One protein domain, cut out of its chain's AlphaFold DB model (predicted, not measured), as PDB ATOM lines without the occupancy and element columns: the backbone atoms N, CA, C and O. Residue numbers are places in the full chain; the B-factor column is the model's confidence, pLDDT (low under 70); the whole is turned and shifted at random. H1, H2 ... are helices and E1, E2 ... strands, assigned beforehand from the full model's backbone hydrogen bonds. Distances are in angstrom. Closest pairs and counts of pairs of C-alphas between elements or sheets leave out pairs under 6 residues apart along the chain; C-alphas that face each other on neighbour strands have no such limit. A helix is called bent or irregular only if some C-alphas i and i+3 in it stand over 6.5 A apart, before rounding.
ATOM      1  N   PRO A  13      -3.345 -41.134  50.087       94.19
ATOM      2  CA  PRO A  13      -3.475 -40.241  48.949       94.19
ATOM      3  C   PRO A  13      -2.695 -38.940  49.177       94.19
ATOM      4  O   PRO A  13      -2.533 -38.466  50.302       94.19
ATOM      5  N   GLN A  14      -2.228 -38.342  48.087       95.75
ATOM      6  CA  GLN A  14      -1.529 -37.064  48.111       95.75
ATOM      7  C   GLN A  14      -2.544 -35.926  48.160       95.75
ATOM      8  O   GLN A  14      -3.364 -35.796  47.255       95.75
ATOM      9  N   VAL A  15      -2.457 -35.050  49.156       97.19
ATOM     10  CA  VAL A  15      -3.243 -33.811  49.166       97.19
ATOM     11  C   VAL A  15      -2.657 -32.838  48.143       97.19
ATOM     12  O   VAL A  15      -1.492 -32.458  48.247       97.19
ATOM     13  N   ILE A  16      -3.451 -32.457  47.142       97.94
ATOM     14  CA  ILE A  16      -3.015 -31.597  46.028       97.94
ATOM     15  C   ILE A  16      -3.556 -30.169  46.132       97.94
ATOM     16  O   ILE A  16      -3.012 -29.262  45.509       97.94
ATOM     17  N   TRP A  17      -4.592 -29.949  46.944       98.25
ATOM     18  CA  TRP A  17      -5.133 -28.622  47.227       98.25
ATOM     19  C   TRP A  17      -5.780 -28.588  48.618       98.25
ATOM     20  O   TRP A  17      -6.429 -29.552  49.016       98.25
ATOM     21  N   GLU A  18      -5.623 -27.480  49.348       97.62
ATOM     22  CA  GLU A  18      -6.238 -27.259  50.671       97.62
ATOM     23  C   GLU A  18      -6.644 -25.800  50.869       97.62
ATOM     24  O   GLU A  18      -5.851 -24.886  50.611       97.62
ATOM     25  N   LEU A  19      -7.831 -25.581  51.435       96.00
ATOM     26  CA  LEU A  19      -8.364 -24.252  51.721       96.00
ATOM     27  C   LEU A  19      -7.452 -23.470  52.675       96.00
ATOM     28  O   LEU A  19      -7.103 -22.328  52.393       96.00
ATOM     29  N   ASN A  20      -6.988 -24.103  53.758       93.69
ATOM     30  CA  ASN A  20      -6.144 -23.449  54.765       93.69
ATOM     31  C   ASN A  20      -4.800 -22.949  54.198       93.69
ATOM     32  O   ASN A  20      -4.240 -21.982  54.702       93.69
ATOM     33  N   LYS A  21      -4.286 -23.593  53.141       94.88
ATOM     34  CA  LYS A  21      -3.033 -23.195  52.480       94.88
ATOM     35  C   LYS A  21      -3.263 -22.149  51.391       94.88
ATOM     36  O   LYS A  21      -2.484 -21.211  51.273       94.88
ATOM     37  N   ASN A  22      -4.323 -22.306  50.598       96.44
ATOM     38  CA  ASN A  22      -4.559 -21.482  49.409       96.44
ATOM     39  C   ASN A  22      -5.387 -20.220  49.695       96.44
ATOM     40  O   ASN A  22      -5.279 -19.234  48.967       96.44
ATOM     41  N   LYS A  23      -6.237 -20.248  50.728       93.56
ATOM     42  CA  LYS A  23      -7.147 -19.163  51.135       93.56
ATOM     43  C   LYS A  23      -7.283 -19.113  52.671       93.56
ATOM     44  O   LYS A  23      -8.388 -19.286  53.186       93.56
ATOM     45  N   PRO A  24      -6.193 -18.860  53.422       90.00
ATOM     46  CA  PRO A  24      -6.217 -18.883  54.890       90.00
ATOM     47  C   PRO A  24      -7.280 -17.950  55.493       90.00
ATOM     48  O   PRO A  24      -7.993 -18.362  56.402       90.00
ATOM     49  N   GLY A  25      -7.481 -16.757  54.918       88.88
ATOM     50  CA  GLY A  25      -8.516 -15.823  55.382       88.88
ATOM     51  C   GLY A  25      -9.939 -16.393  55.315       88.88
ATOM     52  O   GLY A  25     -10.712 -16.210  56.247       88.88
ATOM     53  N   LEU A  26     -10.264 -17.171  54.276       88.81
ATOM     54  CA  LEU A  26     -11.579 -17.814  54.151       88.81
ATOM     55  C   LEU A  26     -11.764 -18.944  55.177       88.81
ATOM     56  O   LEU A  26     -12.863 -19.164  55.680       88.81
ATOM     57  N   MET A  27     -10.686 -19.649  55.527       90.31
ATOM     58  CA  MET A  27     -10.717 -20.648  56.597       90.31
ATOM     59  C   MET A  27     -10.906 -20.000  57.979       90.31
ATOM     60  O   MET A  27     -11.562 -20.576  58.847       90.31
ATOM     61  N   ASP A  28     -10.354 -18.805  58.194       88.00
ATOM     62  CA  ASP A  28     -10.559 -18.043  59.429       88.00
ATOM     63  C   ASP A  28     -11.994 -17.513  59.539       88.00
ATOM     64  O   ASP A  28     -12.612 -17.641  60.597       88.00
ATOM     65  N   GLU A  29     -12.567 -17.018  58.438       85.50
ATOM     66  CA  GLU A  29     -13.989 -16.661  58.361       85.50
ATOM     67  C   GLU A  29     -14.890 -17.870  58.652       85.50
ATOM     68  O   GLU A  29     -15.828 -17.773  59.445       85.50
ATOM     69  N   LEU A  30     -14.570 -19.037  58.083       86.25
ATOM     70  CA  LEU A  30     -15.304 -20.273  58.347       86.25
ATOM     71  C   LEU A  30     -15.231 -20.673  59.823       86.25
ATOM     72  O   LEU A  30     -16.246 -21.037  60.407       86.25
ATOM     73  N   GLN A  31     -14.053 -20.574  60.443       89.44
ATOM     74  CA  GLN A  31     -13.864 -20.867  61.865       89.44
ATOM     75  C   GLN A  31     -14.634 -19.895  62.771       89.44
ATOM     76  O   GLN A  31     -15.087 -20.302  63.840       89.44
ATOM     77  N   ALA A  32     -14.788 -18.633  62.360       87.50
ATOM     78  CA  ALA A  32     -15.573 -17.647  63.098       87.50
ATOM     79  C   ALA A  32     -17.077 -17.966  63.070       87.50
ATOM     80  O   ALA A  32     -17.758 -17.792  64.078       87.50
ATOM     81  N   VAL A  33     -17.586 -18.464  61.938       83.50
ATOM     82  CA  VAL A  33     -18.996 -18.870  61.786       83.50
ATOM     83  C   VAL A  33     -19.255 -20.259  62.380       83.50
ATOM     84  O   VAL A  33     -20.344 -20.523  62.885       83.50
ATOM     85  N   LEU A  34     -18.260 -21.147  62.342       86.38
ATOM     86  CA  LEU A  34     -18.359 -22.546  62.756       86.38
ATOM     87  C   LEU A  34     -17.188 -22.925  63.669       86.38
ATOM     88  O   LEU A  34     -16.194 -23.513  63.218       86.38
ATOM     89  N   PRO A  35     -17.298 -22.618  64.972       88.62
ATOM     90  CA  PRO A  35     -16.297 -23.024  65.940       88.62
ATOM     91  C   PRO A  35     -16.099 -24.542  65.909       88.62
ATOM     92  O   PRO A  35     -17.038 -25.308  66.096       88.62
ATOM     93  N   GLY A  36     -14.866 -24.980  65.668       89.62
ATOM     94  CA  GLY A  36     -14.505 -26.401  65.643       89.62
ATOM     95  C   GLY A  36     -14.239 -26.966  64.247       89.62
ATOM     96  O   GLY A  36     -13.743 -28.087  64.129       89.62
ATOM     97  N   ILE A  37     -14.522 -26.205  63.182       92.50
ATOM     98  CA  ILE A  37     -14.375 -26.697  61.806       92.50
ATOM     99  C   ILE A  37     -12.939 -27.111  61.468       92.50
ATOM    100  O   ILE A  37     -12.755 -28.111  60.778       92.50
ATOM    101  N   LYS A  38     -11.913 -26.417  61.986       93.44
ATOM    102  CA  LYS A  38     -10.505 -26.792  61.768       93.44
ATOM    103  C   LYS A  38     -10.177 -28.154  62.386       93.44
ATOM    104  O   LYS A  38      -9.579 -28.988  61.709       93.44
ATOM    105  N   GLN A  39     -10.599 -28.399  63.629       93.75
ATOM    106  CA  GLN A  39     -10.397 -29.691  64.295       93.75
ATOM    107  C   GLN A  39     -11.166 -30.811  63.583       93.75
ATOM    108  O   GLN A  39     -10.638 -31.901  63.373       93.75
ATOM    109  N   HIS A  40     -12.404 -30.531  63.167       94.69
ATOM    110  CA  HIS A  40     -13.239 -31.493  62.450       94.69
ATOM    111  C   HIS A  40     -12.653 -31.852  61.083       94.69
ATOM    112  O   HIS A  40     -12.563 -33.028  60.742       94.69
ATOM    113  N   TYR A  41     -12.177 -30.852  60.337       95.19
ATOM    114  CA  TYR A  41     -11.442 -31.039  59.088       95.19
ATOM    115  C   TYR A  41     -10.204 -31.917  59.284       95.19
ATOM    116  O   TYR A  41     -10.030 -32.877  58.539       95.19
ATOM    117  N   GLN A  42      -9.378 -31.634  60.296       94.88
ATOM    118  CA  GLN A  42      -8.174 -32.421  60.583       94.88
ATOM    119  C   GLN A  42      -8.506 -33.887  60.870       94.88
ATOM    120  O   GLN A  42      -7.916 -34.771  60.255       94.88
ATOM    121  N   ARG A  43      -9.512 -34.151  61.712       94.94
ATOM    122  CA  ARG A  43      -9.965 -35.519  61.996       94.94
ATOM    123  C   ARG A  43     -10.435 -36.243  60.732       94.94
ATOM    124  O   ARG A  43     -10.085 -37.400  60.520       94.94
ATOM    125  N   VAL A  44     -11.232 -35.580  59.889       95.12
ATOM    126  CA  VAL A  44     -11.703 -36.187  58.635       95.12
ATOM    127  C   VAL A  44     -10.526 -36.454  57.693       95.12
ATOM    128  O   VAL A  44     -10.454 -37.542  57.130       95.12
ATOM    129  N   MET A  45      -9.571 -35.530  57.576       94.75
ATOM    130  CA  MET A  45      -8.347 -35.731  56.791       94.75
ATOM    131  C   MET A  45      -7.522 -36.931  57.269       94.75
ATOM    132  O   MET A  45      -7.015 -37.683  56.440       94.75
ATOM    133  N   GLU A  46      -7.401 -37.134  58.581       93.06
ATOM    134  CA  GLU A  46      -6.677 -38.271  59.167       93.06
ATOM    135  C   GLU A  46      -7.348 -39.616  58.866       93.06
ATOM    136  O   GLU A  46      -6.646 -40.609  58.682       93.06
ATOM    137  N   SER A  47      -8.681 -39.632  58.740       91.62
ATOM    138  CA  SER A  47      -9.455 -40.817  58.339       91.62
ATOM    139  C   SER A  47      -9.438 -41.104  56.831       91.62
ATOM    140  O   SER A  47      -9.956 -42.131  56.390       91.62
ATOM    141  N   ILE A  48      -8.859 -40.227  55.995       90.81
ATOM    142  CA  ILE A  48      -8.772 -40.497  54.555       90.81
ATOM    143  C   ILE A  48      -7.864 -41.709  54.327       90.81
ATOM    144  O   ILE A  48      -6.669 -41.685  54.617       90.81
ATOM    145  N   GLY A  49      -8.438 -42.751  53.729       84.12
ATOM    146  CA  GLY A  49      -7.785 -44.047  53.542       84.12
ATOM    147  C   GLY A  49      -8.437 -45.161  54.359       84.12
ATOM    148  O   GLY A  49      -8.191 -46.330  54.080       84.12
ATOM    149  N   GLU A  50      -9.303 -44.817  55.313       87.44
ATOM    150  CA  GLU A  50     -10.138 -45.786  56.014       87.44
ATOM    151  C   GLU A  50     -11.342 -46.198  55.154       87.44
ATOM    152  O   GLU A  50     -11.921 -45.399  54.407       87.44
ATOM    153  N   GLU A  51     -11.730 -47.472  55.244       86.38
ATOM    154  CA  GLU A  51     -12.909 -47.968  54.541       86.38
ATOM    155  C   GLU A  51     -14.192 -47.457  55.201       86.38
ATOM    156  O   GLU A  51     -14.445 -47.679  56.384       86.38
ATOM    157  N   VAL A  52     -15.056 -46.843  54.394       88.75
ATOM    158  CA  VAL A  52     -16.414 -46.464  54.793       88.75
ATOM    159  C   VAL A  52     -17.415 -47.209  53.926       88.75
ATOM    160  O   VAL A  52     -17.257 -47.269  52.705       88.75
ATOM    161  N   GLY A  53     -18.464 -47.750  54.551       92.81
ATOM    162  CA  GLY A  53     -19.452 -48.597  53.883       92.81
ATOM    163  C   GLY A  53     -19.981 -48.010  52.565       92.81
ATOM    164  O   GLY A  53     -20.258 -46.814  52.463       92.81
ATOM    165  N   LEU A  54     -20.131 -48.875  51.554       95.62
ATOM    166  CA  LEU A  54     -20.597 -48.521  50.201       95.62
ATOM    167  C   LEU A  54     -22.128 -48.432  50.066       95.62
ATOM    168  O   LEU A  54     -22.639 -47.957  49.048       95.62
ATOM    169  N   ASP A  55     -22.861 -48.938  51.053       95.75
ATOM    170  CA  ASP A  55     -24.324 -48.934  51.090       95.75
ATOM    171  C   ASP A  55     -24.847 -47.795  51.972       95.75
ATOM    172  O   ASP A  55     -24.104 -47.301  52.818       95.75
ATOM    173  N   PRO A  56     -26.101 -47.343  51.788       95.12
ATOM    174  CA  PRO A  56     -26.668 -46.300  52.632       95.12
ATOM    175  C   PRO A  56     -26.625 -46.683  54.114       95.12
ATOM    176  O   PRO A  56     -26.989 -47.798  54.488       95.12
ATOM    177  N   PHE A  57     -26.206 -45.749  54.965       96.12
ATOM    178  CA  PHE A  57     -26.142 -45.941  56.414       96.12
ATOM    179  C   PHE A  57     -26.410 -44.629  57.149       96.12
ATOM    180  O   PHE A  57     -26.192 -43.542  56.613       96.12
ATOM    181  N   LYS A  58     -26.847 -44.727  58.408       95.44
ATOM    182  CA  LYS A  58     -27.091 -43.582  59.293       95.44
ATOM    183  C   LYS A  58     -26.516 -43.874  60.678       95.44
ATOM    184  O   LYS A  58     -27.183 -44.475  61.514       95.44
ATOM    185  N   ALA A  59     -25.271 -43.463  60.897       94.12
ATOM    186  CA  ALA A  59     -24.605 -43.506  62.193       94.12
ATOM    187  C   ALA A  59     -24.740 -42.152  62.917       94.12
ATOM    188  O   ALA A  59     -25.241 -41.170  62.360       94.12
ATOM    189  N   LYS A  60     -24.294 -42.097  64.179       92.38
ATOM    190  CA  LYS A  60     -24.316 -40.863  64.980       92.38
ATOM    191  C   LYS A  60     -23.411 -39.781  64.380       92.38
ATOM    192  O   LYS A  60     -23.843 -38.642  64.270       92.38
ATOM    193  N   SER A  61     -22.188 -40.143  63.996       93.38
ATOM    194  CA  SER A  61     -21.168 -39.226  63.470       93.38
ATOM    195  C   SER A  61     -21.117 -39.173  61.946       93.38
ATOM    196  O   SER A  61     -20.551 -38.241  61.397       93.38
ATOM    197  N   SER A  62     -21.712 -40.133  61.237       95.81
ATOM    198  CA  SER A  62     -21.606 -40.202  59.780       95.81
ATOM    199  C   SER A  62     -22.865 -40.745  59.113       95.81
ATOM    200  O   SER A  62     -23.695 -41.422  59.724       95.81
ATOM    201  N   VAL A  63     -23.055 -40.412  57.840       96.44
ATOM    202  CA  VAL A  63     -24.226 -40.823  57.063       96.44
ATOM    203  C   VAL A  63     -23.883 -40.940  55.583       96.44
ATOM    204  O   VAL A  63     -23.209 -40.082  55.018       96.44
ATOM    205  N   ARG A  64     -24.406 -41.977  54.931       96.50
ATOM    206  CA  ARG A  64     -24.471 -42.088  53.471       96.50
ATOM    207  C   ARG A  64     -25.950 -42.157  53.073       96.50
ATOM    208  O   ARG A  64     -26.578 -43.183  53.335       96.50
ATOM    209  N   PRO A  65     -26.525 -41.088  52.495       93.81
ATOM    210  CA  PRO A  65     -27.910 -41.092  52.040       93.81
ATOM    211  C   PRO A  65     -28.131 -42.068  50.882       93.81
ATOM    212  O   PRO A  65     -27.187 -42.553  50.242       93.81
ATOM    213  N   ILE A  66     -29.396 -42.358  50.588       91.38
ATOM    214  CA  ILE A  66     -29.731 -43.283  49.509       91.38
ATOM    215  C   ILE A  66     -29.313 -42.663  48.168       91.38
ATOM    216  O   ILE A  66     -29.505 -41.476  47.944       91.38
ATOM    217  N   ARG A  67     -28.738 -43.474  47.265       89.88
ATOM    218  CA  ARG A  67     -28.212 -43.073  45.936       89.88
ATOM    219  C   ARG A  67     -26.941 -42.205  45.949       89.88
ATOM    220  O   ARG A  67     -26.447 -41.862  44.881       89.88
ATOM    221  N   HIS A  68     -26.328 -41.940  47.105       93.31
ATOM    222  CA  HIS A  68     -25.024 -41.262  47.173       93.31
ATOM    223  C   HIS A  68     -23.876 -42.266  46.960       93.31
ATOM    224  O   HIS A  68     -23.239 -42.748  47.897       93.31
ATOM    225  N   LEU A  69     -23.633 -42.617  45.693       94.00
ATOM    226  CA  LEU A  69     -22.675 -43.665  45.311       94.00
ATOM    227  C   LEU A  69     -21.202 -43.266  45.455       94.00
ATOM    228  O   LEU A  69     -20.353 -44.145  45.542       94.00
ATOM    229  N   ARG A  70     -20.902 -41.964  45.456       95.62
ATOM    230  CA  ARG A  70     -19.529 -41.427  45.431       95.62
ATOM    231  C   ARG A  70     -19.220 -40.492  46.600       95.62
ATOM    232  O   ARG A  70     -18.243 -39.757  46.536       95.62
ATOM    233  N   ALA A  71     -20.112 -40.418  47.589       96.44
ATOM    234  CA  ALA A  71     -19.951 -39.536  48.735       96.44
ATOM    235  C   ALA A  71     -20.641 -40.079  49.986       96.44
ATOM    236  O   ALA A  71     -21.710 -40.689  49.913       96.44
ATOM    237  N   TRP A  72     -20.064 -39.759  51.136       97.31
ATOM    238  CA  TRP A  72     -20.676 -39.864  52.456       97.31
ATOM    239  C   TRP A  72     -20.398 -38.576  53.239       97.31
ATOM    240  O   TRP A  72     -19.669 -37.703  52.769       97.31
ATOM    241  N   TYR A  73     -21.020 -38.418  54.402       97.50
ATOM    242  CA  TYR A  73     -20.966 -37.185  55.180       97.50
ATOM    243  C   TYR A  73     -20.586 -37.474  56.623       97.50
ATOM    244  O   TYR A  73     -21.202 -38.327  57.263       97.50
ATOM    245  N   ASP A  74     -19.620 -36.723  57.134       96.94
ATOM    246  CA  ASP A  74     -19.233 -36.686  58.536       96.94
ATOM    247  C   ASP A  74     -19.884 -35.465  59.213       96.94
ATOM    248  O   ASP A  74     -19.762 -34.331  58.742       96.94
ATOM    249  N   ARG A  75     -20.640 -35.695  60.286       95.56
ATOM    250  CA  ARG A  75     -21.471 -34.693  60.963       95.56
ATOM    251  C   ARG A  75     -20.641 -33.886  61.949       95.56
ATOM    252  O   ARG A  75     -20.053 -34.458  62.859       95.56
ATOM    253  N   LEU A  76     -20.665 -32.564  61.802       91.06
ATOM    254  CA  LEU A  76     -20.093 -31.650  62.786       91.06
ATOM    255  C   LEU A  76     -21.062 -31.498  63.966       91.06
ATOM    256  O   LEU A  76     -22.260 -31.274  63.765       91.06
ATOM    257  N   ASP A  77     -20.548 -31.611  65.192       81.81
ATOM    258  CA  ASP A  77     -21.333 -31.360  66.401       81.81
ATOM    259  C   ASP A  77     -21.873 -29.919  66.379       81.81
ATOM    260  O   ASP A  77     -21.129 -28.960  66.186       81.81
ATOM    261  N   GLY A  78     -23.185 -29.756  66.550       72.94
ATOM    262  CA  GLY A  78     -23.849 -28.448  66.554       72.94
ATOM    263  C   GLY A  78     -24.506 -28.058  65.227       72.94
ATOM    264  O   GLY A  78     -25.669 -27.665  65.257       72.94
ATOM    265  N   SER A  79     -23.843 -28.212  64.072       83.12
ATOM    266  CA  SER A  79     -24.475 -28.021  62.748       83.12
ATOM    267  C   SER A  79     -23.539 -28.321  61.573       83.12
ATOM    268  O   SER A  79     -22.371 -27.939  61.594       83.12
ATOM    269  N   GLY A  80     -24.089 -28.879  60.492       93.12
ATOM    270  CA  GLY A  80     -23.395 -29.070  59.216       93.12
ATOM    271  C   GLY A  80     -22.655 -30.390  59.066       93.12
ATOM    272  O   GLY A  80     -22.676 -31.262  59.938       93.12
ATOM    273  N   VAL A  81     -22.049 -30.565  57.895       96.62
ATOM    274  CA  VAL A  81     -21.334 -31.787  57.522       96.62
ATOM    275  C   VAL A  81     -20.070 -31.472  56.731       96.62
ATOM    276  O   VAL A  81     -20.026 -30.498  55.981       96.62
ATOM    277  N   ILE A  82     -19.064 -32.338  56.848       97.62
ATOM    278  CA  ILE A  82     -18.016 -32.474  55.839       97.62
ATOM    279  C   ILE A  82     -18.394 -33.651  54.951       97.62
ATOM    280  O   ILE A  82     -18.493 -34.789  55.405       97.62
ATOM    281  N   ALA A  83     -18.626 -33.373  53.678       97.75
ATOM    282  CA  ALA A  83     -18.771 -34.404  52.675       97.75
ATOM    283  C   ALA A  83     -17.397 -34.941  52.284       97.75
ATOM    284  O   ALA A  83     -16.474 -34.171  52.020       97.75
ATOM    285  N   VAL A  84     -17.301 -36.260  52.197       97.75
ATOM    286  CA  VAL A  84     -16.121 -36.987  51.746       97.75
ATOM    287  C   VAL A  84     -16.504 -37.690  50.448       97.75
ATOM    288  O   VAL A  84     -17.299 -38.634  50.459       97.75
ATOM    289  N   LYS A  85     -16.006 -37.179  49.317       97.25
ATOM    290  CA  LYS A  85     -16.346 -37.643  47.962       97.25
ATOM    291  C   LYS A  85     -15.138 -38.366  47.350       97.25
ATOM    292  O   LYS A  85     -14.029 -37.847  47.429       97.25
ATOM    293  N   GLY A  86     -15.341 -39.528  46.725       96.94
ATOM    294  CA  GLY A  86     -14.304 -40.252  45.970       96.94
ATOM    295  C   GLY A  86     -13.430 -41.222  46.775       96.94
ATOM    296  O   GLY A  86     -12.361 -41.607  46.300       96.94
ATOM    297  N   THR A  87     -13.851 -41.637  47.976       96.50
ATOM    298  CA  THR A  87     -13.115 -42.621  48.798       96.50
ATOM    299  C   THR A  87     -13.494 -44.069  48.531       96.50
ATOM    300  O   THR A  87     -12.904 -44.980  49.099       96.50
ATOM    301  N   GLU A  88     -14.471 -44.316  47.668       96.75
ATOM    302  CA  GLU A  88     -15.003 -45.657  47.455       96.75
ATOM    303  C   GLU A  88     -13.995 -46.608  46.802       96.75
ATOM    304  O   GLU A  88     -14.051 -47.805  47.066       96.75
ATOM    305  N   ILE A  89     -13.056 -46.104  45.996       95.75
ATOM    306  CA  ILE A  89     -12.204 -46.930  45.125       95.75
ATOM    307  C   ILE A  89     -11.301 -47.922  45.871       95.75
ATOM    308  O   ILE A  89     -10.873 -48.914  45.283       95.75
ATOM    309  N   ILE A  90     -11.008 -47.652  47.144       94.31
ATOM    310  CA  ILE A  90     -10.136 -48.482  47.985       94.31
ATOM    311  C   ILE A  90     -10.900 -49.544  48.781       94.31
ATOM    312  O   ILE A  90     -10.281 -50.376  49.431       94.31
ATOM    313  N   HIS A  91     -12.232 -49.528  48.740       95.88
ATOM    314  CA  HIS A  91     -13.050 -50.388  49.582       95.88
ATOM    315  C   HIS A  91     -13.056 -51.841  49.073       95.88
ATOM    316  O   HIS A  91     -13.393 -52.114  47.917       95.88
ATOM    317  N   GLN A  92     -12.801 -52.812  49.952       94.94
ATOM    318  CA  GLN A  92     -12.696 -54.243  49.621       94.94
ATOM    319  C   GLN A  92     -13.922 -54.830  48.894       94.94
ATOM    320  O   GLN A  92     -13.815 -55.759  48.097       94.94
ATOM    321  N   HIS A  93     -15.119 -54.289  49.144       96.38
ATOM    322  CA  HIS A  93     -16.366 -54.708  48.483       96.38
ATOM    323  C   HIS A  93     -16.673 -54.020  47.138       96.38
ATOM    324  O   HIS A  93     -17.748 -54.254  46.575       96.38
ATOM    325  N   ILE A  94     -15.754 -53.227  46.576       97.00
ATOM    326  CA  ILE A  94     -15.930 -52.604  45.252       97.00
ATOM    327  C   ILE A  94     -16.272 -53.613  44.146       97.00
ATOM    328  O   ILE A  94     -17.250 -53.365  43.433       97.00
ATOM    329  N   PRO A  95     -15.598 -54.779  44.015       98.06
ATOM    330  CA  PRO A  95     -15.955 -55.767  42.996       98.06
ATOM    331  C   PRO A  95     -17.419 -56.210  43.077       98.06
ATOM    332  O   PRO A  95     -18.105 -56.302  42.057       98.06
ATOM    333  N   LYS A  96     -17.934 -56.439  44.293       97.75
ATOM    334  CA  LYS A  96     -19.335 -56.824  44.516       97.75
ATOM    335  C   LYS A  96     -20.282 -55.695  44.102       97.75
ATOM    336  O   LYS A  96     -21.262 -55.946  43.402       97.75
ATOM    337  N   LYS A  97     -19.979 -54.456  44.500       97.44
ATOM    338  CA  LYS A  97     -20.814 -53.287  44.194       97.44
ATOM    339  C   LYS A  97     -20.876 -53.002  42.691       97.44
ATOM    340  O   LYS A  97     -21.968 -52.815  42.163       97.44
ATOM    341  N   LEU A  98     -19.744 -53.033  41.985       98.25
ATOM    342  CA  LEU A  98     -19.700 -52.801  40.537       98.25
ATOM    343  C   LEU A  98     -20.443 -53.895  39.752       98.25
ATOM    344  O   LEU A  98     -21.189 -53.581  38.825       98.25
ATOM    345  N   ASN A  99     -20.325 -55.163  40.161       98.25
ATOM    346  CA  ASN A  99     -21.106 -56.250  39.561       98.25
ATOM    347  C   ASN A  99     -22.617 -56.067  39.768       98.25
ATOM    348  O   ASN A  99     -23.391 -56.294  38.839       98.25
ATOM    349  N   MET A 100     -23.045 -55.594  40.942       97.38
ATOM    350  CA  MET A 100     -24.446 -55.237  41.177       97.38
ATOM    351  C   MET A 100     -24.898 -54.112  40.228       97.38
ATOM    352  O   MET A 100     -25.926 -54.247  39.566       97.38
ATOM    353  N   LEU A 101     -24.118 -53.031  40.087       96.94
ATOM    354  CA  LEU A 101     -24.448 -51.928  39.168       96.94
ATOM    355  C   LEU A 101     -24.511 -52.376  37.697       96.94
ATOM    356  O   LEU A 101     -25.324 -51.851  36.940       96.94
ATOM    357  N   LYS A 102     -23.702 -53.367  37.293       97.50
ATOM    358  CA  LYS A 102     -23.740 -53.977  35.949       97.50
ATOM    359  C   LYS A 102     -25.059 -54.710  35.670       97.50
ATOM    360  O   LYS A 102     -25.519 -54.767  34.527       97.50
ATOM    361  N   GLN A 103     -25.673 -55.282  36.703       96.69
ATOM    362  CA  GLN A 103     -26.930 -56.026  36.588       96.69
ATOM    363  C   GLN A 103     -28.158 -55.109  36.613       96.69
ATOM    364  O   GLN A 103     -29.157 -55.403  35.957       96.69
ATOM    365  N   LEU A 104     -28.084 -53.974  37.312       95.00
ATOM    366  CA  LEU A 104     -29.183 -53.015  37.403       95.00
ATOM    367  C   LEU A 104     -29.345 -52.220  36.101       95.00
ATOM    368  O   LEU A 104     -28.362 -51.835  35.472       95.00
ATOM    369  N   ARG A 105     -30.590 -51.964  35.692       94.06
ATOM    370  CA  ARG A 105     -30.930 -51.057  34.583       94.06
ATOM    371  C   ARG A 105     -31.374 -49.707  35.131       94.06
ATOM    372  O   ARG A 105     -31.918 -49.649  36.232       94.06
ATOM    373  N   VAL A 106     -31.133 -48.645  34.368       89.12
ATOM    374  CA  VAL A 106     -31.667 -47.317  34.679       89.12
ATOM    375  C   VAL A 106     -33.139 -47.319  34.312       89.12
ATOM    376  O   VAL A 106     -33.503 -47.763  33.226       89.12
ATOM    377  N   ASP A 107     -33.985 -46.859  35.223       85.31
ATOM    378  CA  ASP A 107     -35.413 -46.732  34.970       85.31
ATOM    379  C   ASP A 107     -35.751 -45.268  34.710       85.31
ATOM    380  O   ASP A 107     -35.533 -44.410  35.572       85.31
ATOM    381  N   TYR A 108     -36.248 -44.986  33.510       80.00
ATOM    382  CA  TYR A 108     -36.717 -43.667  33.121       80.00
ATOM    383  C   TYR A 108     -38.245 -43.644  33.220       80.00
ATOM    384  O   TYR A 108     -38.887 -44.420  32.510       80.00
ATOM    385  N   PRO A 109     -38.843 -42.740  34.018       65.12
ATOM    386  CA  PRO A 109     -40.285 -42.732  34.275       65.12
ATOM    387  C   PRO A 109     -41.201 -42.838  33.035       65.12
ATOM    388  O   PRO A 109     -42.229 -43.502  33.114       65.12
ATOM    389  N   SER A 110     -40.836 -42.261  31.879       64.19
ATOM    390  CA  SER A 110     -41.605 -42.366  30.617       64.19
ATOM    391  C   SER A 110     -41.097 -43.391  29.625       64.19
ATOM    392  O   SER A 110     -41.860 -43.864  28.785       64.19
ATOM    393  N   ARG A 111     -39.793 -43.669  29.636       73.12
ATOM    394  CA  ARG A 111     -39.140 -44.481  28.595       73.12
ATOM    395  C   ARG A 111     -38.970 -45.932  29.029       73.12
ATOM    396  O   ARG A 111     -38.545 -46.762  28.230       73.12
ATOM    397  N   GLY A 112     -39.302 -46.226  30.285       83.06
ATOM    398  CA  GLY A 112     -39.071 -47.508  30.923       83.06
ATOM    399  C   GLY A 112     -37.587 -47.766  31.164       83.06
ATOM    400  O   GLY A 112     -36.762 -46.852  31.275       83.06
ATOM    401  N   ARG A 113     -37.241 -49.050  31.240       88.75
ATOM    402  CA  ARG A 113     -35.882 -49.490  31.553       88.75
ATOM    403  C   ARG A 113     -34.946 -49.309  30.362       88.75
ATOM    404  O   ARG A 113     -35.241 -49.743  29.250       88.75
ATOM    405  N   SER A 114     -33.776 -48.740  30.621       90.69
ATOM    406  CA  SER A 114     -32.682 -48.630  29.663       90.69
ATOM    407  C   SER A 114     -32.182 -50.000  29.204       90.69
ATOM    408  O   SER A 114     -32.231 -50.988  29.941       90.69
ATOM    409  N   LEU A 115     -31.612 -50.050  27.997       91.50
ATOM    410  CA  LEU A 115     -30.893 -51.237  27.514       91.50
ATOM    411  C   LEU A 115     -29.527 -51.402  28.198       91.50
ATOM    412  O   LEU A 115     -29.065 -52.523  28.412       91.50
ATOM    413  N   PHE A 116     -28.895 -50.289  28.570       93.69
ATOM    414  CA  PHE A 116     -27.609 -50.262  29.261       93.69
ATOM    415  C   PHE A 116     -27.784 -50.293  30.787       93.69
ATOM    416  O   PHE A 116     -28.856 -49.987  31.308       93.69
ATOM    417  N   SER A 117     -26.751 -50.718  31.512       96.88
ATOM    418  CA  SER A 117     -26.801 -50.849  32.973       96.88
ATOM    419  C   SER A 117     -26.577 -49.519  33.696       96.88
ATOM    420  O   SER A 117     -26.126 -48.549  33.092       96.88
ATOM    421  N   VAL A 118     -26.831 -49.473  35.006       95.44
ATOM    422  CA  VAL A 118     -26.435 -48.323  35.838       95.44
ATOM    423  C   VAL A 118     -24.924 -48.101  35.747       95.44
ATOM    424  O   VAL A 118     -24.484 -46.962  35.684       95.44
ATOM    425  N   LEU A 119     -24.128 -49.172  35.667       97.44
ATOM    426  CA  LEU A 119     -22.679 -49.066  35.489       97.44
ATOM    427  C   LEU A 119     -22.291 -48.357  34.174       97.44
ATOM    428  O   LEU A 119     -21.341 -47.585  34.159       97.44
ATOM    429  N   GLU A 120     -23.033 -48.589  33.092       97.62
ATOM    430  CA  GLU A 120     -22.811 -47.953  31.783       97.62
ATOM    431  C   GLU A 120     -23.372 -46.521  31.710       97.62
ATOM    432  O   GLU A 120     -22.880 -45.709  30.931       97.62
ATOM    433  N   HIS A 121     -24.389 -46.194  32.516       95.00
ATOM    434  CA  HIS A 121     -24.996 -44.859  32.555       95.00
ATOM    435  C   HIS A 121     -23.982 -43.768  32.901       95.00
ATOM    436  O   HIS A 121     -23.937 -42.738  32.238       95.00
ATOM    437  N   PHE A 122     -23.144 -44.024  33.905       95.06
ATOM    438  CA  PHE A 122     -22.123 -43.087  34.375       95.06
ATOM    439  C   PHE A 122     -21.220 -42.572  33.240       95.06
ATOM    440  O   PHE A 122     -21.213 -41.367  33.007       95.06
ATOM    441  N   PRO A 123     -20.500 -43.422  32.484       96.50
ATOM    442  CA  PRO A 123     -19.639 -42.925  31.417       96.50
ATOM    443  C   PRO A 123     -20.412 -42.427  30.192       96.50
ATOM    444  O   PRO A 123     -19.977 -41.472  29.561       96.50
ATOM    445  N   ILE A 124     -21.539 -43.049  29.829       94.00
ATOM    446  CA  ILE A 124     -22.249 -42.706  28.583       94.00
ATOM    447  C   ILE A 124     -23.058 -41.414  28.718       94.00
ATOM    448  O   ILE A 124     -23.104 -40.634  27.769       94.00
ATOM    449  N   VAL A 125     -23.734 -41.227  29.852       90.50
ATOM    450  CA  VAL A 125     -24.686 -40.131  30.070       90.50
ATOM    451  C   VAL A 125     -24.069 -39.055  30.948       90.50
ATOM    452  O   VAL A 125     -24.025 -37.899  30.548       90.50
ATOM    453  N   GLU A 126     -23.545 -39.430  32.116       90.56
ATOM    454  CA  GLU A 126     -23.002 -38.449  33.067       90.56
ATOM    455  C   GLU A 126     -21.578 -38.004  32.709       90.56
ATOM    456  O   GLU A 126     -21.112 -36.997  33.231       90.56
ATOM    457  N   GLN A 127     -20.877 -38.751  31.845       91.88
ATOM    458  CA  GLN A 127     -19.439 -38.598  31.573       91.88
ATOM    459  C   GLN A 127     -18.574 -38.728  32.841       91.88
ATOM    460  O   GLN A 127     -17.497 -38.147  32.953       91.88
ATOM    461  N   LYS A 128     -19.038 -39.529  33.807       95.00
ATOM    462  CA  LYS A 128     -18.374 -39.766  35.096       95.00
ATOM    463  C   LYS A 128     -17.928 -41.219  35.226       95.00
ATOM    464  O   LYS A 128     -18.410 -42.112  34.531       95.00
ATOM    465  N   ILE A 129     -17.003 -41.475  36.148       97.81
ATOM    466  CA  ILE A 129     -16.529 -42.834  36.436       97.81
ATOM    467  C   ILE A 129     -17.414 -43.445  37.540       97.81
ATOM    468  O   ILE A 129     -17.571 -42.835  38.600       97.81
ATOM    469  N   PRO A 130     -18.004 -44.642  37.346       97.06
ATOM    470  CA  PRO A 130     -18.802 -45.284  38.387       97.06
ATOM    471  C   PRO A 130     -17.987 -45.469  39.668       97.06
ATOM    472  O   PRO A 130     -16.873 -45.971  39.600       97.06
ATOM    473  N   MET A 131     -18.542 -45.120  40.832       97.06
ATOM    474  CA  MET A 131     -17.881 -45.261  42.147       97.06
ATOM    475  C   MET A 131     -16.548 -44.498  42.309       97.06
ATOM    476  O   MET A 131     -15.884 -44.673  43.322       97.06
ATOM    477  N   ALA A 132     -16.141 -43.658  41.355       97.94
ATOM    478  CA  ALA A 132     -14.890 -42.912  41.428       97.94
ATOM    479  C   ALA A 132     -15.076 -41.464  40.974       97.94
ATOM    480  O   ALA A 132     -16.053 -41.103  40.314       97.94
ATOM    481  N   VAL A 133     -14.121 -40.624  41.347       98.00
ATOM    482  CA  VAL A 133     -14.081 -39.212  40.972       98.00
ATOM    483  C   VAL A 133     -12.710 -38.930  40.387       98.00
ATOM    484  O   VAL A 133     -11.705 -39.458  40.866       98.00
ATOM    485  N   THR A 134     -12.660 -38.162  39.305       98.38
ATOM    486  CA  THR A 134     -11.391 -37.772  38.687       98.38
ATOM    487  C   THR A 134     -10.814 -36.571  39.428       98.38
ATOM    488  O   THR A 134     -11.544 -35.781  40.027       98.38
ATOM    489  N   VAL A 135      -9.490 -36.409  39.384       98.44
ATOM    490  CA  VAL A 135      -8.852 -35.187  39.905       98.44
ATOM    491  C   VAL A 135      -9.419 -33.946  39.214       98.44
ATOM    492  O   VAL A 135      -9.643 -32.934  39.866       98.44
ATOM    493  N   GLU A 136      -9.697 -34.040  37.916       97.50
ATOM    494  CA  GLU A 136     -10.276 -32.958  37.121       97.50
ATOM    495  C   GLU A 136     -11.688 -32.575  37.594       97.50
ATOM    496  O   GLU A 136     -11.923 -31.397  37.840       97.50
ATOM    497  N   GLU A 137     -12.577 -33.550  37.848       96.88
ATOM    498  CA  GLU A 137     -13.910 -33.296  38.429       96.88
ATOM    499  C   GLU A 137     -13.779 -32.585  39.784       96.88
ATOM    500  O   GLU A 137     -14.467 -31.598  40.033       96.88
ATOM    501  N   CYS A 138     -12.865 -33.038  40.652       98.06
ATOM    502  CA  CYS A 138     -12.630 -32.394  41.946       98.06
ATOM    503  C   CYS A 138     -12.123 -30.953  41.818       98.06
ATOM    504  O   CYS A 138     -12.563 -30.089  42.576       98.06
ATOM    505  N   MET A 139     -11.181 -30.699  40.905       98.06
ATOM    506  CA  MET A 139     -10.619 -29.364  40.688       98.06
ATOM    507  C   MET A 139     -11.675 -28.413  40.131       98.06
ATOM    508  O   MET A 139     -11.824 -27.317  40.661       98.06
ATOM    509  N   GLN A 140     -12.466 -28.856  39.152       96.06
ATOM    510  CA  GLN A 140     -13.542 -28.058  38.571       96.06
ATOM    511  C   GLN A 140     -14.641 -27.737  39.598       96.06
ATOM    512  O   GLN A 140     -15.028 -26.576  39.743       96.06
ATOM    513  N   ASP A 141     -15.100 -28.735  40.367       96.75
ATOM    514  CA  ASP A 141     -16.051 -28.531  41.470       96.75
ATOM    515  C   ASP A 141     -15.503 -27.508  42.481       96.75
ATOM    516  O   ASP A 141     -16.229 -26.618  42.932       96.75
ATOM    517  N   MET A 142     -14.222 -27.623  42.846       97.88
ATOM    518  CA  MET A 142     -13.570 -26.728  43.802       97.88
ATOM    519  C   MET A 142     -13.437 -25.307  43.275       97.88
ATOM    520  O   MET A 142     -13.792 -24.381  43.996       97.88
ATOM    521  N   GLU A 143     -12.950 -25.117  42.052       97.75
ATOM    522  CA  GLU A 143     -12.733 -23.790  41.472       97.75
ATOM    523  C   GLU A 143     -14.045 -23.009  41.399       97.75
ATOM    524  O   GLU A 143     -14.118 -21.868  41.866       97.75
ATOM    525  N   ASN A 144     -15.105 -23.657  40.913       97.50
ATOM    526  CA  ASN A 144     -16.427 -23.056  40.800       97.50
ATOM    527  C   ASN A 144     -17.063 -22.776  42.166       97.50
ATOM    528  O   ASN A 144     -17.539 -21.663  42.411       97.50
ATOM    529  N   ALA A 145     -17.036 -23.750  43.080       97.62
ATOM    530  CA  ALA A 145     -17.594 -23.575  44.417       97.62
ATOM    531  C   ALA A 145     -16.840 -22.504  45.217       97.62
ATOM    532  O   ALA A 145     -17.459 -21.688  45.900       97.62
ATOM    533  N   LEU A 146     -15.509 -22.465  45.110       97.31
ATOM    534  CA  LEU A 146     -14.677 -21.473  45.782       97.31
ATOM    535  C   LEU A 146     -14.905 -20.071  45.216       97.31
ATOM    536  O   LEU A 146     -15.015 -19.127  46.001       97.31
ATOM    537  N   ALA A 147     -14.984 -19.927  43.890       97.00
ATOM    538  CA  ALA A 147     -15.279 -18.650  43.245       97.00
ATOM    539  C   ALA A 147     -16.634 -18.104  43.714       97.00
ATOM    540  O   ALA A 147     -16.711 -16.964  44.177       97.00
ATOM    541  N   PHE A 148     -17.674 -18.945  43.692       97.81
ATOM    542  CA  PHE A 148     -19.001 -18.560  44.158       97.81
ATOM    543  C   PHE A 148     -19.021 -18.209  45.651       97.81
ATOM    544  O   PHE A 148     -19.483 -17.130  46.007       97.81
ATOM    545  N   GLN A 149     -18.495 -19.071  46.528       96.12
ATOM    546  CA  GLN A 149     -18.510 -18.817  47.975       96.12
ATOM    547  C   GLN A 149     -17.712 -17.568  48.352       96.12
ATOM    548  O   GLN A 149     -18.166 -16.787  49.185       96.12
ATOM    549  N   SER A 150     -16.555 -17.344  47.720       94.31
ATOM    550  CA  SER A 150     -15.733 -16.157  47.984       94.31
ATOM    551  C   SER A 150     -16.496 -14.876  47.647       94.31
ATOM    552  O   SER A 150     -16.545 -13.949  48.454       94.31
ATOM    553  N   GLU A 151     -17.133 -14.833  46.476       96.12
ATOM    554  CA  GLU A 151     -17.901 -13.665  46.047       96.12
ATOM    555  C   GLU A 151     -19.189 -13.492  46.863       96.12
ATOM    556  O   GLU A 151     -19.527 -12.382  47.281       96.12
ATOM    557  N   HIS A 152     -19.865 -14.596  47.188       96.56
ATOM    558  CA  HIS A 152     -21.059 -14.585  48.024       96.56
ATOM    559  C   HIS A 152     -20.755 -14.068  49.433       96.56
ATOM    560  O   HIS A 152     -21.491 -13.229  49.949       96.56
ATOM    561  N   ILE A 153     -19.662 -14.500  50.065       92.44
ATOM    562  CA  ILE A 153     -19.261 -13.963  51.371       92.44
ATOM    563  C   ILE A 153     -18.887 -12.487  51.253       92.44
ATOM    564  O   ILE A 153     -19.302 -11.683  52.089       92.44
ATOM    565  N   ARG A 154     -18.159 -12.094  50.201       91.94
ATOM    566  CA  ARG A 154     -17.787 -10.692  49.980       91.94
ATOM    567  C   ARG A 154     -19.017  -9.784  49.946       91.94
ATOM    568  O   ARG A 154     -18.994  -8.744  50.613       91.94
ATOM    569  N   LEU A 155     -20.056 -10.184  49.210       95.06
ATOM    570  CA  LEU A 155     -21.289  -9.422  49.002       95.06
ATOM    571  C   LEU A 155     -22.282  -9.538  50.167       95.06
ATOM    572  O   LEU A 155     -22.799  -8.528  50.627       95.06
ATOM    573  N   PHE A 156     -22.525 -10.748  50.672       94.31
ATOM    574  CA  PHE A 156     -23.620 -11.039  51.608       94.31
ATOM    575  C   PHE A 156     -23.171 -11.314  53.046       94.31
ATOM    576  O   PHE A 156     -24.018 -11.525  53.913       94.31
ATOM    577  N   LYS A 157     -21.857 -11.339  53.313       90.88
ATOM    578  CA  LYS A 157     -21.253 -11.556  54.644       90.88
ATOM    579  C   LYS A 157     -21.702 -12.845  55.341       90.88
ATOM    580  O   LYS A 157     -21.723 -12.923  56.566       90.88
ATOM    581  N   LYS A 158     -22.068 -13.863  54.561       91.56
ATOM    582  CA  LYS A 158     -22.474 -15.186  55.045       91.56
ATOM    583  C   LYS A 158     -22.168 -16.257  54.006       91.56
ATOM    584  O   LYS A 158     -22.047 -15.955  52.817       91.56
ATOM    585  N   LEU A 159     -22.099 -17.507  54.452       92.31
ATOM    586  CA  LEU A 159     -21.986 -18.662  53.564       92.31
ATOM    587  C   LEU A 159     -23.280 -18.864  52.777       92.31
ATOM    588  O   LEU A 159     -24.380 -18.696  53.310       92.31
ATOM    589  N   ALA A 160     -23.146 -19.251  51.512       95.06
ATOM    590  CA  ALA A 160     -24.271 -19.772  50.750       95.06
ATOM    591  C   ALA A 160     -24.613 -21.196  51.220       95.06
ATOM    592  O   ALA A 160     -23.742 -21.919  51.713       95.06
ATOM    593  N   HIS A 161     -25.856 -21.636  50.997       95.50
ATOM    594  CA  HIS A 161     -26.246 -23.050  51.124       95.50
ATOM    595  C   HIS A 161     -25.693 -23.844  49.928       95.50
ATOM    596  O   HIS A 161     -26.418 -24.298  49.051       95.50
ATOM    597  N   CYS A 162     -24.373 -23.918  49.834       97.12
ATOM    598  CA  CYS A 162     -23.624 -24.551  48.759       97.12
ATOM    599  C   CYS A 162     -22.324 -25.138  49.329       97.12
ATOM    600  O   CYS A 162     -21.874 -24.695  50.390       97.12
ATOM    601  N   PRO A 163     -21.686 -26.105  48.648       97.50
ATOM    602  CA  PRO A 163     -20.380 -26.615  49.034       97.50
ATOM    603  C   PRO A 163     -19.353 -25.500  49.236       97.50
ATOM    604  O   PRO A 163     -19.236 -24.597  48.409       97.50
ATOM    605  N   LEU A 164     -18.584 -25.590  50.317       97.06
ATOM    606  CA  LEU A 164     -17.330 -24.862  50.486       97.06
ATOM    607  C   LEU A 164     -16.184 -25.882  50.443       97.06
ATOM    608  O   LEU A 164     -16.066 -26.687  51.372       97.06
ATOM    609  N   PRO A 165     -15.358 -25.905  49.382       97.88
ATOM    610  CA  PRO A 165     -14.282 -26.882  49.263       97.88
ATOM    611  C   PRO A 165     -13.234 -26.687  50.364       97.88
ATOM    612  O   PRO A 165     -12.815 -25.568  50.652       97.88
ATOM    613  N   LEU A 166     -12.801 -27.794  50.968       97.88
ATOM    614  CA  LEU A 166     -11.819 -27.826  52.056       97.88
ATOM    615  C   LEU A 166     -10.487 -28.424  51.600       97.88
ATOM    616  O   LEU A 166      -9.436 -27.865  51.906       97.88
ATOM    617  N   ALA A 167     -10.528 -29.533  50.860       98.38
ATOM    618  CA  ALA A 167      -9.336 -30.193  50.343       98.38
ATOM    619  C   ALA A 167      -9.634 -31.042  49.107       98.38
ATOM    620  O   ALA A 167     -10.752 -31.525  48.929       98.38
ATOM    621  N   ILE A 168      -8.605 -31.266  48.293       98.62
ATOM    622  CA  ILE A 168      -8.593 -32.255  47.215       98.62
ATOM    623  C   ILE A 168      -7.376 -33.143  47.406       98.62
ATOM    624  O   ILE A 168      -6.268 -32.662  47.666       98.62
ATOM    625  N   PHE A 169      -7.577 -34.438  47.223       97.94
ATOM    626  CA  PHE A 169      -6.515 -35.425  47.245       97.94
ATOM    627  C   PHE A 169      -6.534 -36.283  45.982       97.94
ATOM    628  O   PHE A 169      -7.569 -36.485  45.349       97.94
ATOM    629  N   LYS A 170      -5.360 -36.786  45.617       98.12
ATOM    630  CA  LYS A 170      -5.124 -37.682  44.491       98.12
ATOM    631  C   LYS A 170      -4.720 -39.051  45.020       98.12
ATOM    632  O   LYS A 170      -3.812 -39.161  45.844       98.12
ATOM    633  N   TRP A 171      -5.390 -40.090  44.537       97.75
ATOM    634  CA  TRP A 171      -5.043 -41.470  44.859       97.75
ATOM    635  C   TRP A 171      -3.726 -41.873  44.197       97.75
ATOM    636  O   TRP A 171      -3.358 -41.345  43.144       97.75
ATOM    637  N   THR A 172      -3.007 -42.815  44.808       96.44
ATOM    638  CA  THR A 172      -1.752 -43.303  44.226       96.44
ATOM    639  C   THR A 172      -2.018 -44.068  42.932       96.44
ATOM    640  O   THR A 172      -3.090 -44.651  42.741       96.44
ATOM    641  N   GLU A 173      -1.018 -44.131  42.052       96.12
ATOM    642  CA  GLU A 173      -1.115 -44.903  40.805       96.12
ATOM    643  C   GLU A 173      -1.454 -46.376  41.070       96.12
ATOM    644  O   GLU A 173      -2.210 -46.983  40.318       96.12
ATOM    645  N   THR A 174      -0.972 -46.931  42.188       95.75
ATOM    646  CA  THR A 174      -1.279 -48.308  42.596       95.75
ATOM    647  C   THR A 174      -2.762 -48.486  42.924       95.75
ATOM    648  O   THR A 174      -3.380 -49.445  42.463       95.75
ATOM    649  N   GLN A 175      -3.357 -47.569  43.694       96.12
ATOM    650  CA  GLN A 175      -4.782 -47.627  44.048       96.12
ATOM    651  C   GLN A 175      -5.674 -47.399  42.829       96.12
ATOM    652  O   GLN A 175      -6.645 -48.129  42.624       96.12
ATOM    653  N   GLN A 176      -5.305 -46.440  41.979       97.50
ATOM    654  CA  GLN A 176      -5.987 -46.215  40.714       97.50
ATOM    655  C   GLN A 176      -5.926 -47.458  39.821       97.50
ATOM    656  O   GLN A 176      -6.966 -47.916  39.356       97.50
ATOM    657  N   ALA A 177      -4.745 -48.041  39.606       97.75
ATOM    658  CA  ALA A 177      -4.594 -49.234  38.777       97.75
ATOM    659  C   ALA A 177      -5.410 -50.414  39.325       97.75
ATOM    660  O   ALA A 177      -6.095 -51.093  38.560       97.75
ATOM    661  N   ALA A 178      -5.402 -50.627  40.645       97.31
ATOM    662  CA  ALA A 178      -6.196 -51.670  41.289       97.31
ATOM    663  C   ALA A 178      -7.699 -51.501  41.016       97.31
ATOM    664  O   ALA A 178      -8.360 -52.455  40.601       97.31
ATOM    665  N   PHE A 179      -8.227 -50.287  41.176       98.25
ATOM    666  CA  PHE A 179      -9.626 -49.984  40.883       98.25
ATOM    667  C   PHE A 179      -9.965 -50.177  39.396       98.25
ATOM    668  O   PHE A 179     -10.948 -50.836  39.050       98.25
ATOM    669  N   MET A 180      -9.125 -49.654  38.502       98.50
ATOM    670  CA  MET A 180      -9.338 -49.726  37.055       98.50
ATOM    671  C   MET A 180      -9.310 -51.167  36.531       98.50
ATOM    672  O   MET A 180     -10.120 -51.517  35.672       98.50
ATOM    673  N   ASN A 181      -8.454 -52.025  37.097       98.50
ATOM    674  CA  ASN A 181      -8.402 -53.454  36.776       98.50
ATOM    675  C   ASN A 181      -9.697 -54.198  37.141       98.50
ATOM    676  O   ASN A 181     -10.023 -55.201  36.510       98.50
ATOM    677  N   ILE A 182     -10.450 -53.710  38.133       98.50
ATOM    678  CA  ILE A 182     -11.764 -54.257  38.498       98.50
ATOM    679  C   ILE A 182     -12.853 -53.692  37.578       98.50
ATOM    680  O   ILE A 182     -13.730 -54.432  37.136       98.50
ATOM    681  N   LEU A 183     -12.821 -52.384  37.304       98.69
ATOM    682  CA  LEU A 183     -13.883 -51.681  36.584       98.69
ATOM    683  C   LEU A 183     -13.899 -51.985  35.079       98.69
ATOM    684  O   LEU A 183     -14.954 -52.311  34.539       98.69
ATOM    685  N   LEU A 184     -12.760 -51.868  34.394       98.56
ATOM    686  CA  LEU A 184     -12.704 -51.913  32.927       98.56
ATOM    687  C   LEU A 184     -13.263 -53.213  32.316       98.56
ATOM    688  O   LEU A 184     -14.016 -53.122  31.348       98.56
ATOM    689  N   PRO A 185     -13.012 -54.416  32.875       98.56
ATOM    690  CA  PRO A 185     -13.604 -55.654  32.355       98.56
ATOM    691  C   PRO A 185     -15.136 -55.727  32.479       98.56
ATOM    692  O   PRO A 185     -15.778 -56.595  31.882       98.56
ATOM    693  N   LEU A 186     -15.747 -54.861  33.295       98.50
ATOM    694  CA  LEU A 186     -17.192 -54.838  33.506       98.50
ATOM    695  C   LEU A 186     -17.933 -53.949  32.504       98.50
ATOM    696  O   LEU A 186     -19.150 -54.109  32.386       98.50
ATOM    697  N   LEU A 187     -17.212 -53.075  31.802       98.50
ATOM    698  CA  LEU A 187     -17.739 -52.069  30.888       98.50
ATOM    699  C   LEU A 187     -17.690 -52.525  29.423       98.50
ATOM    700  O   LEU A 187     -16.841 -53.317  29.009       98.50
ATOM    701  N   SER A 188     -18.588 -51.973  28.611       98.00
ATOM    702  CA  SER A 188     -18.529 -52.047  27.153       98.00
ATOM    703  C   SER A 188     -17.288 -51.333  26.598       98.00
ATOM    704  O   SER A 188     -16.711 -50.462  27.248       98.00
ATOM    705  N   GLY A 189     -16.885 -51.654  25.360       98.00
ATOM    706  CA  GLY A 189     -15.701 -51.048  24.734       98.00
ATOM    707  C   GLY A 189     -15.746 -49.514  24.698       98.00
ATOM    708  O   GLY A 189     -14.762 -48.864  25.043       98.00
ATOM    709  N   ARG A 190     -16.910 -48.933  24.369       96.94
ATOM    710  CA  ARG A 190     -17.114 -47.475  24.354       96.94
ATOM    711  C   ARG A 190     -16.984 -46.868  25.754       96.94
ATOM    712  O   ARG A 190     -16.272 -45.884  25.926       96.94
ATOM    713  N   SER A 191     -17.639 -47.456  26.751       98.00
ATOM    714  CA  SER A 191     -17.580 -46.965  28.131       98.00
ATOM    715  C   SER A 191     -16.181 -47.079  28.727       98.00
ATOM    716  O   SER A 191     -15.722 -46.152  29.387       98.00
ATOM    717  N   SER A 192     -15.465 -48.166  28.435       98.25
ATOM    718  CA  SER A 192     -14.064 -48.340  28.827       98.25
ATOM    719  C   SER A 192     -13.164 -47.242  28.262       98.25
ATOM    720  O   SER A 192     -12.348 -46.702  29.001       98.25
ATOM    721  N   GLN A 193     -13.337 -46.864  26.991       98.12
ATOM    722  CA  GLN A 193     -12.571 -45.772  26.375       98.12
ATOM    723  C   GLN A 193     -12.837 -44.425  27.057       98.12
ATOM    724  O   GLN A 193     -11.890 -43.706  27.372       98.12
ATOM    725  N   ILE A 194     -14.106 -44.107  27.341       97.69
ATOM    726  CA  ILE A 194     -14.483 -42.876  28.055       97.69
ATOM    727  C   ILE A 194     -13.835 -42.849  29.444       97.69
ATOM    728  O   ILE A 194     -13.196 -41.867  29.811       97.69
ATOM    729  N   VAL A 195     -13.942 -43.944  30.202       98.31
ATOM    730  CA  VAL A 195     -13.368 -44.044  31.551       98.31
ATOM    731  C   VAL A 195     -11.838 -43.947  31.530       98.31
ATOM    732  O   VAL A 195     -11.252 -43.285  32.388       98.31
ATOM    733  N   GLN A 196     -11.165 -44.570  30.559       98.19
ATOM    734  CA  GLN A 196      -9.711 -44.456  30.397       98.19
ATOM    735  C   GLN A 196      -9.286 -43.018  30.096       98.19
ATOM    736  O   GLN A 196      -8.351 -42.518  30.717       98.19
ATOM    737  N   TYR A 197      -9.999 -42.335  29.197       97.69
ATOM    738  CA  TYR A 197      -9.741 -40.932  28.890       97.69
ATOM    739  C   TYR A 197      -9.940 -40.038  30.123       97.69
ATOM    740  O   TYR A 197      -9.026 -39.308  30.513       97.69
ATOM    741  N   ALA A 198     -11.087 -40.164  30.797       96.50
ATOM    742  CA  ALA A 198     -11.432 -39.367  31.974       96.50
ATOM    743  C   ALA A 198     -10.468 -39.592  33.156       96.50
ATOM    744  O   ALA A 198     -10.177 -38.676  33.920       96.50
ATOM    745  N   SER A 199      -9.925 -40.803  33.308       97.38
ATOM    746  CA  SER A 199      -8.971 -41.132  34.383       97.38
ATOM    747  C   SER A 199      -7.511 -40.789  34.066       97.38
ATOM    748  O   SER A 199      -6.638 -41.026  34.905       97.38
ATOM    749  N   SER A 200      -7.217 -40.198  32.901       96.88
ATOM    750  CA  SER A 200      -5.844 -39.926  32.443       96.88
ATOM    751  C   SER A 200      -5.043 -38.981  33.354       96.88
ATOM    752  O   SER A 200      -3.823 -39.106  33.453       96.88
ATOM    753  N   LYS A 201      -5.709 -38.057  34.060       97.44
ATOM    754  CA  LYS A 201      -5.086 -37.170  35.070       97.44
ATOM    755  C   LYS A 201      -5.065 -37.758  36.483       97.44
ATOM    756  O   LYS A 201      -4.408 -37.227  37.385       97.44
ATOM    757  N   GLY A 202      -5.722 -38.895  36.642       98.06
ATOM    758  CA  GLY A 202      -5.796 -39.680  37.853       98.06
ATOM    759  C   GLY A 202      -7.141 -39.598  38.561       98.06
ATOM    760  O   GLY A 202      -7.977 -38.736  38.276       98.06
ATOM    761  N   LEU A 203      -7.337 -40.523  39.497       98.56
ATOM    762  CA  LEU A 203      -8.496 -40.531  40.387       98.56
ATOM    763  C   LEU A 203      -8.191 -39.735  41.653       98.56
ATOM    764  O   LEU A 203      -7.067 -39.740  42.160       98.56
ATOM    765  N   GLY A 204      -9.204 -39.061  42.170       97.69
ATOM    766  CA  GLY A 204      -9.087 -38.241  43.360       97.69
ATOM    767  C   GLY A 204     -10.316 -38.328  44.240       97.69
ATOM    768  O   GLY A 204     -11.223 -39.138  44.039       97.69
ATOM    769  N   GLY A 205     -10.317 -37.461  45.231       98.00
ATOM    770  CA  GLY A 205     -11.471 -37.185  46.051       98.00
ATOM    771  C   GLY A 205     -11.381 -35.784  46.624       98.00
ATOM    772  O   GLY A 205     -10.354 -35.108  46.531       98.00
ATOM    773  N   MET A 206     -12.488 -35.335  47.195       98.31
ATOM    774  CA  MET A 206     -12.593 -33.995  47.744       98.31
ATOM    775  C   MET A 206     -13.321 -34.006  49.076       98.31
ATOM    776  O   MET A 206     -14.249 -34.790  49.299       98.31
ATOM    777  N   LEU A 207     -12.902 -33.080  49.930       98.38
ATOM    778  CA  LEU A 207     -13.610 -32.691  51.131       98.38
ATOM    779  C   LEU A 207     -14.283 -31.348  50.893       98.38
ATOM    780  O   LEU A 207     -13.639 -30.409  50.419       98.38
ATOM    781  N   TYR A 208     -15.549 -31.228  51.269       98.06
ATOM    782  CA  TYR A 208     -16.230 -29.937  51.302       98.06
ATOM    783  C   TYR A 208     -17.159 -29.833  52.502       98.06
ATOM    784  O   TYR A 208     -17.787 -30.809  52.906       98.06
ATOM    785  N   TYR A 209     -17.256 -28.634  53.060       97.19
ATOM    786  CA  TYR A 209     -18.250 -28.309  54.068       97.19
ATOM    787  C   TYR A 209     -19.602 -28.014  53.409       97.19
ATOM    788  O   TYR A 209     -19.655 -27.415  52.331       97.19
ATOM    789  N   TYR A 210     -20.689 -28.399  54.075       96.69
ATOM    790  CA  TYR A 210     -22.041 -27.969  53.738       96.69
ATOM    791  C   TYR A 210     -22.850 -27.663  55.024       96.69
ATOM    792  O   TYR A 210     -22.715 -28.407  56.004       96.69
ATOM    793  N   PRO A 211     -23.701 -26.609  55.052       93.50
ATOM    794  CA  PRO A 211     -24.390 -26.150  56.271       93.50
ATOM    795  C   PRO A 211     -25.294 -27.157  56.986       93.50
ATOM    796  O   PRO A 211     -25.479 -27.077  58.199       93.50
ATOM    797  N   GLN A 212     -25.864 -28.112  56.253       93.56
ATOM    798  CA  GLN A 212     -26.734 -29.174  56.766       93.56
ATOM    799  C   GLN A 212     -26.439 -30.507  56.058       93.56
ATOM    800  O   GLN A 212     -25.525 -30.601  55.251       93.56
ATOM    801  N   LEU A 213     -27.180 -31.579  56.345       94.75
ATOM    802  CA  LEU A 213     -27.090 -32.779  55.504       94.75
ATOM    803  C   LEU A 213     -27.775 -32.484  54.157       94.75
ATOM    804  O   LEU A 213     -28.982 -32.239  54.174       94.75
ATOM    805  N   PRO A 214     -27.077 -32.535  53.003       95.75
ATOM    806  CA  PRO A 214     -27.691 -32.177  51.730       95.75
ATOM    807  C   PRO A 214     -28.618 -33.285  51.202       95.75
ATOM    808  O   PRO A 214     -28.219 -34.120  50.387       95.75
ATOM    809  N   ILE A 215     -29.867 -33.294  51.672       95.62
ATOM    810  CA  ILE A 215     -30.939 -34.159  51.162       95.62
ATOM    811  C   ILE A 215     -31.407 -33.608  49.809       95.62
ATOM    812  O   ILE A 215     -31.985 -32.524  49.738       95.62
TER     813      ILE A 215
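What this domain is: This is residues 13 to 215 of the 411 residues of an uncharacterized protein of Mucilaginibacter phyllosphaerae (UniProt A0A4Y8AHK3). A strongly twisted sheet of six strands has the long helix H6 over one face and the shorter H3 over the other, and past one end of its strands lies a group of four helices, H4, H5, H7 and H8. The small hairpin E5 and E6 lies beyond H4 and H5, and H1 and H2 lie at the other end of the sheet. The printed part has 203 residues with eight named helices and eight named strands, in the order E1 H1 H2 H3 E2 E3 E4 H4 E5 E6 H5 H6 E7 H7 H8 E8; the large sheet is antiparallel throughout, in the order E1 E7 E8 E4 E3 E2. The class is mixed, helices and strands, in three layers, helices on both faces of a sheet. The whole is compact, with a radius of gyration of the C-alphas of 17.6 A and spans of 50 by 39 by 32 A.

How they stand to each other: E1, residues 14 to 18, is an edge strand and the antiparallel neighbour of E7, residues 164 to 170, with N 14 and O 170 2.9 A apart. H1, residues 19 to 22, is on the sheet, over none of its strands. H2, residues 24 to 33, only grazes the sheet with residues 24 to 30, and touches H1 only at the corner, the closest C-alphas being those of Asn 20 and Met 27, 5.7 A. H3, residues 37 to 46, is on the same face as H1, at a height over the sheet of 8.7 A, and runs along the strands, at 24 degrees on the local plane to E8, residues 203 to 210. E2, residues 62 to 64, E3, residues 71 to 75, and E4, residues 81 to 85, form a meander, each strand the antiparallel neighbour of the one before, with N 63 and O 73 at 2.8 A and N 74 and O 82 at 2.8 A. E8 is the antiparallel neighbour of E4, N 83 and O 208 at 2.8 A, and of E7, N 207 and O 167 at 2.8 A. H4, residues 94 to 103, touches H7, residues 173 to 186, at a shallow tilt of 26 degrees, the same way; H7 does so with residues 182 to 186 alone, and the closest C-alphas are those of Pro 95 and Ile 182, 6.3 A. E5, residues 105 to 108, and E6, residues 112 to 117, are a hairpin, with N 114 and O 106 at 2.8 A. H5, residues 118 to 126, touches H4 about perpendicular, at 83 degrees, closest at the C-alphas of Leu 101 and Leu 119, 5.0 A. H8, residues 189 to 201, touches H5 with residues 191 to 195 alone, closest at the C-alphas of Pro 123 and Ser 191, 5.6 A. H6, residues 135 to 156, is over E7 and E8 on the opposite face from H3, at a height of 8.9 A, with the C-alphas of Met 142 and Pro 165 closest to each other in H6 and E7, 5.5 A. Every O i to N i+4 pair is within hydrogen-bond range in H2, H3, H4 and H6, against 3 of 5 in H5, 8 of 10 in H7 and 8 of 9 in H8; H1 is too short for such a pair.

Where its parts are: E1 begins at C-alpha 14, (-1.529, -37.064, 48.111). H6, the longest helix, measures 30.6 A from C-alpha 135, (-8.852, -35.187, 39.905), to C-alpha 156. H7 and H8 each measure 20.3 A; both are irregular, H7 only just, with C-alphas 182 and 185 6.6 A apart, and H8 with C-alphas 198 and 201 7.4 A apart. E7 measures 18.7 A, and E8 22.8 A, ending at C-alpha 210, (-22.041, -27.969, 53.738).

The domain as a whole: The two C-alphas farthest apart are those of Ala 32 and Leu 115, 51.3 A. The printed part has no cut. The link from H3 to E2, residues 47 to 61, is long, and its residues 57 to 58 pair antiparallel with residues 63 to 64 of E2. The mean pLDDT of the printed part is 94.4, and residues 109 to 110 are under 70.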